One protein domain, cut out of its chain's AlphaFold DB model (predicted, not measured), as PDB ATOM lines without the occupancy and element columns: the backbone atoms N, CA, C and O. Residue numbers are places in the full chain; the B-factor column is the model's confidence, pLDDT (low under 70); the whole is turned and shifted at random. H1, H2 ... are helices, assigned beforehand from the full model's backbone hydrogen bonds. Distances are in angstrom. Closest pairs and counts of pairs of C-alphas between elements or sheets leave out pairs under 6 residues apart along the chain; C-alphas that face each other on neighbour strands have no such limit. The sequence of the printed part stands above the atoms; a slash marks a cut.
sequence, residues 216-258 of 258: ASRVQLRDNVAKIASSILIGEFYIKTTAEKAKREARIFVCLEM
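Overview. This is residues 216 to 258 of the 258 residues of the protein "Peptidase_M13_N domain-containing protein" of Oesophagostomum dentatum (UniProt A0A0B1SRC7). A helical hairpin with unequal legs: the long helix H1 runs to a loop, where the printed part folds back into the shorter H2, loosely beside the later part of H1. Residues 216 to 225 of H1 stick out beyond the pair. The printed part has 43 residues with two named helices, H1 then H2, and no named strand, and is all helix. It is loose, with a radius of gyration of the C-alphas of 12.7 A, and spans 40 by 20 by 7 A.

Along the chain. H1 is residues 216 to 238, 33.5 A long from C-alpha 216 at (-26.945, -46.071, -45.603) to C-alpha 238. H2 is residues 244 to 256, 19.5 A long, ending with C-alpha 256 at (-29.290, -21.535, -40.009).

Arrangement. H1 and H2 form a helical hairpin, running opposite ways at a shallow tilt of 13 degrees. They only just touch, with 3 pairs of C-alphas within 8 A, through residues 233 to 237 of H1 and 247 to 251 of H2 alone. The closest C-alphas are those of Leu 233 and Arg 251, 7.3 A apart. O i to N i+4 pairs are within hydrogen-bond range for 17 of 19 in H1 and 8 of 9 in H2.

Size, cuts and confidence. The C-alphas farthest apart, of Ala 216 and Ala 243, are 40.4 A apart. The printed part has no cut, and the link is tight. pLDDT is under 70 at residues 236 to 242 and 244 to 258.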
ATOM      1  N   ALA A 216     -26.299 -45.746 -46.875       94.31
ATOM      2  CA  ALA A 216     -26.945 -46.071 -45.603       94.31
ATOM      3  C   ALA A 216     -26.143 -45.565 -44.389       94.31
ATOM      4  O   ALA A 216     -26.702 -44.904 -43.517       94.31
ATOM      5  N   SER A 217     -24.820 -45.777 -44.369       92.62
ATOM      6  CA  SER A 217     -23.955 -45.284 -43.284       92.62
ATOM      7  C   SER A 217     -23.928 -43.753 -43.185       92.62
ATOM      8  O   SER A 217     -23.837 -43.204 -42.089       92.62
ATOM      9  N   ARG A 218     -24.063 -43.047 -44.315       91.31
ATOM     10  CA  ARG A 218     -24.125 -41.576 -44.339       91.31
ATOM     11  C   ARG A 218     -25.469 -41.050 -43.849       91.31
ATOM     12  O   ARG A 218     -25.498 -40.044 -43.147       91.31
ATOM     13  N   VAL A 219     -26.567 -41.724 -44.198       94.56
ATOM     14  CA  VAL A 219     -27.905 -41.413 -43.671       94.56
ATOM     15  C   VAL A 219     -27.929 -41.620 -42.157       94.56
ATOM     16  O   VAL A 219     -28.292 -40.704 -41.429       94.56
ATOM     17  N   GLN A 220     -27.412 -42.751 -41.671       93.31
ATOM     18  CA  GLN A 220     -27.344 -43.035 -40.236       93.31
ATOM     19  C   GLN A 220     -26.524 -41.993 -39.458       93.31
ATOM     20  O   GLN A 220     -26.916 -41.593 -38.361       93.31
ATOM     21  N   LEU A 221     -25.399 -41.522 -40.013       89.88
ATOM     22  CA  LEU A 221     -24.608 -40.444 -39.412       89.88
ATOM     23  C   LEU A 221     -25.432 -39.154 -39.271       89.88
ATOM     24  O   LEU A 221     -25.454 -38.563 -38.193       89.88
ATOM     25  N   ARG A 222     -26.131 -38.740 -40.338       91.19
ATOM     26  CA  ARG A 222     -26.995 -37.547 -40.320       91.19
ATOM     27  C   ARG A 222     -28.123 -37.687 -39.303       91.19
ATOM     28  O   ARG A 222     -28.342 -36.758 -38.533       91.19
ATOM     29  N   ASP A 223     -28.766 -38.849 -39.238       93.12
ATOM     30  CA  ASP A 223     -29.840 -39.117 -38.278       93.12
ATOM     31  C   ASP A 223     -29.345 -39.039 -36.830       93.12
ATOM     32  O   ASP A 223     -30.020 -38.491 -35.960       93.12
ATOM     33  N   ASN A 224     -28.148 -39.560 -36.553       90.81
ATOM     34  CA  ASN A 224     -27.550 -39.484 -35.222       90.81
ATOM     35  C   ASN A 224     -27.226 -38.036 -34.827       90.81
ATOM     36  O   ASN A 224     -27.534 -37.630 -33.706       90.81
ATOM     37  N   VAL A 225     -26.668 -37.240 -35.745       89.94
ATOM     38  CA  VAL A 225     -26.413 -35.808 -35.511       89.94
ATOM     39  C   VAL A 225     -27.728 -35.051 -35.294       89.94
ATOM     40  O   VAL A 225     -27.842 -34.290 -34.334       89.94
ATOM     41  N   ALA A 226     -28.755 -35.322 -36.104       86.00
ATOM     42  CA  ALA A 226     -30.077 -34.713 -35.969       86.00
ATOM     43  C   ALA A 226     -30.738 -35.037 -34.617       86.00
ATOM     44  O   ALA A 226     -31.340 -34.161 -33.992       86.00
ATOM     45  N   LYS A 227     -30.587 -36.269 -34.115       88.00
ATOM     46  CA  LYS A 227     -31.072 -36.669 -32.781       88.00
ATOM     47  C   LYS A 227     -30.360 -35.924 -31.652       88.00
ATOM     48  O   LYS A 227     -31.014 -35.531 -30.686       88.00
ATOM     49  N   ILE A 228     -29.048 -35.709 -31.769       87.00
ATOM     50  CA  ILE A 228     -28.272 -34.925 -30.795       87.00
ATOM     51  C   ILE A 228     -28.738 -33.467 -30.802       87.00
ATOM     52  O   ILE A 228     -29.076 -32.940 -29.744       87.00
ATOM     53  N   ALA A 229     -28.833 -32.840 -31.979       83.75
ATOM     54  CA  ALA A 229     -29.317 -31.464 -32.114       83.75
ATOM     55  C   ALA A 229     -30.736 -31.305 -31.540       83.75
ATOM     56  O   ALA A 229     -30.996 -30.407 -30.740       83.75
ATOM     57  N   SER A 230     -31.631 -32.245 -31.853       81.81
ATOM     58  CA  SER A 230     -32.996 -32.263 -31.314       81.81
ATOM     59  C   SER A 230     -33.006 -32.376 -29.787       81.81
ATOM     60  O   SER A 230     -33.775 -31.694 -29.117       81.81
ATOM     61  N   SER A 231     -32.123 -33.200 -29.220       81.00
ATOM     62  CA  SER A 231     -32.012 -33.382 -27.770       81.00
ATOM     63  C   SER A 231     -31.503 -32.121 -27.063       81.00
ATOM     64  O   SER A 231     -31.992 -31.798 -25.981       81.00
ATOM     65  N   ILE A 232     -30.582 -31.370 -27.679       82.00
ATOM     66  CA  ILE A 232     -30.119 -30.065 -27.173       82.00
ATOM     67  C   ILE A 232     -31.283 -29.065 -27.149       82.00
ATOM     68  O   ILE A 232     -31.553 -28.462 -26.111       82.00
ATOM     69  N   LEU A 233     -32.034 -28.962 -28.250       76.06
ATOM     70  CA  LEU A 233     -33.186 -28.061 -28.362       76.06
ATOM     71  C   LEU A 233     -34.307 -28.396 -27.363       76.06
ATOM     72  O   LEU A 233     -34.965 -27.498 -26.833       76.06
ATOM     73  N   ILE A 234     -34.526 -29.686 -27.087       77.00
ATOM     74  CA  ILE A 234     -35.459 -30.132 -26.045       77.00
ATOM     75  C   ILE A 234     -34.914 -29.762 -24.659       77.00
ATOM     76  O   ILE A 234     -35.663 -29.244 -23.832       77.00
ATOM     77  N   GLY A 235     -33.620 -29.968 -24.404       70.12
ATOM     78  CA  GLY A 235     -32.967 -29.607 -23.143       70.12
ATOM     79  C   GLY A 235     -33.110 -28.123 -22.791       70.12
ATOM     80  O   GLY A 235     -33.442 -27.793 -21.652       70.12
ATOM     81  N   GLU A 236     -32.970 -27.224 -23.769       63.03
ATOM     82  CA  GLU A 236     -33.172 -25.778 -23.582       63.03
ATOM     83  C   GLU A 236     -34.599 -25.407 -23.142       63.03
ATOM     84  O   GLU A 236     -34.802 -24.407 -22.443       63.03
ATOM     85  N   PHE A 237     -35.603 -26.219 -23.488       60.25
ATOM     86  CA  PHE A 237     -36.981 -26.000 -23.043       60.25
ATOM     87  C   PHE A 237     -37.113 -26.143 -21.520       60.25
ATOM     88  O   PHE A 237     -37.817 -25.354 -20.884       60.25
ATOM     89  N   TYR A 238     -36.375 -27.089 -20.929       60.50
ATOM     90  CA  TYR A 238     -36.408 -27.398 -19.497       60.50
ATOM     91  C   TYR A 238     -35.549 -26.464 -18.631       60.50
ATOM     92  O   TYR A 238     -35.705 -26.451 -17.407       60.50
ATOM     93  N   ILE A 239     -34.691 -25.633 -19.231       63.75
ATOM     94  CA  ILE A 239     -33.929 -24.610 -18.505       63.75
ATOM     95  C   ILE A 239     -34.886 -23.464 -18.135       63.75
ATOM     96  O   ILE A 239     -35.306 -22.670 -18.976       63.75
ATOM     97  N   LYS A 240     -35.281 -23.390 -16.858       58.09
ATOM     98  CA  LYS A 240     -36.259 -22.409 -16.340       58.09
ATOM     99  C   LYS A 240     -35.732 -20.967 -16.231       58.09
ATOM    100  O   LYS A 240     -36.506 -20.077 -15.907       58.09
ATOM    101  N   THR A 241     -34.445 -20.729 -16.477       62.72
ATOM    102  CA  THR A 241     -33.777 -19.441 -16.209       62.72
ATOM    103  C   THR A 241     -33.684 -18.498 -17.413       62.72
ATOM    104  O   THR A 241     -33.312 -17.342 -17.234       62.72
ATOM    105  N   THR A 242     -34.029 -18.935 -18.626       60.81
ATOM    106  CA  THR A 242     -33.985 -18.101 -19.841       60.81
ATOM    107  C   THR A 242     -35.367 -17.563 -20.215       60.81
ATOM    108  O   THR A 242     -36.336 -18.317 -20.319       60.81
ATOM    109  N   ALA A 243     -35.464 -16.248 -20.440       72.19
ATOM    110  CA  ALA A 243     -36.688 -15.593 -20.906       72.19
ATOM    111  C   ALA A 243     -37.141 -16.160 -22.266       72.19
ATOM    112  O   ALA A 243     -36.313 -16.468 -23.125       72.19
ATOM    113  N   GLU A 244     -38.453 -16.268 -22.500       64.88
ATOM    114  CA  GLU A 244     -39.016 -16.911 -23.704       64.88
ATOM    115  C   GLU A 244     -38.534 -16.300 -25.032       64.88
ATOM    116  O   GLU A 244     -38.408 -17.016 -26.025       64.88
ATOM    117  N   LYS A 245     -38.211 -14.999 -25.053       61.53
ATOM    118  CA  LYS A 245     -37.643 -14.320 -26.228       61.53
ATOM    119  C   LYS A 245     -36.243 -14.847 -26.579       61.53
ATOM    120  O   LYS A 245     -36.003 -15.193 -27.730       61.53
ATOM    121  N   ALA A 246     -35.375 -15.019 -25.581       64.00
ATOM    122  CA  ALA A 246     -34.036 -15.581 -25.768       64.00
ATOM    123  C   ALA A 246     -34.092 -17.050 -26.232       64.00
ATOM    124  O   ALA A 246     -33.308 -17.468 -27.078       64.00
ATOM    125  N   LYS A 247     -35.081 -17.820 -25.750       63.47
ATOM    126  CA  LYS A 247     -35.324 -19.199 -26.214       63.47
ATOM    127  C   LYS A 247     -35.750 -19.271 -27.685       63.47
ATOM    128  O   LYS A 247     -35.439 -20.246 -28.363       63.47
ATOM    129  N   ARG A 248     -36.483 -18.271 -28.193       62.91
ATOM    130  CA  ARG A 248     -36.872 -18.209 -29.615       62.91
ATOM    131  C   ARG A 248     -35.698 -17.830 -30.514       62.91
ATOM    132  O   ARG A 248     -35.558 -18.424 -31.576       62.91
ATOM    133  N   GLU A 249     -34.855 -16.896 -30.087       65.62
ATOM    134  CA  GLU A 249     -33.675 -16.464 -30.849       65.62
ATOM    135  C   GLU A 249     -32.609 -17.573 -30.940       65.62
ATOM    136  O   GLU A 249     -32.083 -17.820 -32.024       65.62
ATOM    137  N   ALA A 250     -32.385 -18.340 -29.865       63.19
ATOM    138  CA  ALA A 250     -31.474 -19.494 -29.873       63.19
ATOM    139  C   ALA A 250     -31.883 -20.588 -30.884       63.19
ATOM    140  O   ALA A 250     -31.036 -21.165 -31.565       63.19
ATOM    141  N   ARG A 251     -33.193 -20.824 -31.061       62.25
ATOM    142  CA  ARG A 251     -33.715 -21.797 -32.042       62.25
ATOM    143  C   ARG A 251     -33.456 -21.398 -33.490       62.25
ATOM    144  O   ARG A 251     -33.255 -22.270 -34.327       62.25
ATOM    145  N   ILE A 252     -33.479 -20.100 -33.793       59.12
ATOM    146  CA  ILE A 252     -33.210 -19.600 -35.147       59.12
ATOM    147  C   ILE A 252     -31.743 -19.853 -35.514       59.12
ATOM    148  O   ILE A 252     -31.458 -20.230 -36.647       59.12
ATOM    149  N   PHE A 253     -30.832 -19.724 -34.546       51.94
ATOM    150  CA  PHE A 253     -29.399 -19.919 -34.760       51.94
ATOM    151  C   PHE A 253     -29.050 -21.371 -35.134       51.94
ATOM    152  O   PHE A 253     -28.312 -21.599 -36.085       51.94
ATOM    153  N   VAL A 254     -29.658 -22.360 -34.468       54.41
ATOM    154  CA  VAL A 254     -29.410 -23.790 -34.753       54.41
ATOM    155  C   VAL A 254     -29.933 -24.218 -36.135       54.41
ATOM    156  O   VAL A 254     -29.357 -25.106 -36.756       54.41
ATOM    157  N   CYS A 255     -30.992 -23.585 -36.647       47.94
ATOM    158  CA  CYS A 255     -31.564 -23.923 -37.956       47.94
ATOM    159  C   CYS A 255     -30.849 -23.267 -39.152       47.94
ATOM    160  O   CYS A 255     -31.109 -23.672 -40.280       47.94
ATOM    161  N   LEU A 256     -30.002 -22.252 -38.937       37.59
ATOM    162  CA  LEU A 256     -29.290 -21.535 -40.009       37.59
ATOM    163  C   LEU A 256     -27.895 -22.111 -40.318       37.59
ATOM    164  O   LEU A 256     -27.316 -21.754 -41.341       37.59
ATOM    165  N   GLU A 257     -27.365 -22.995 -39.469       38.25
ATOM    166  CA  GLU A 257     -26.031 -23.607 -39.621       38.25
ATOM    167  C   GLU A 257     -26.057 -25.094 -40.047       38.25
ATOM    168  O   GLU A 257     -24.993 -25.706 -40.177       38.25
ATOM    169  N   MET A 258     -27.239 -25.682 -40.289       36.78
ATOM    170  CA  MET A 258     -27.417 -27.040 -40.848       36.78
ATOM    171  C   MET A 258     -27.800 -27.007 -42.326       36.78
ATOM    172  O   MET A 258     -27.335 -27.914 -43.056       36.78
TER     173      MET A 258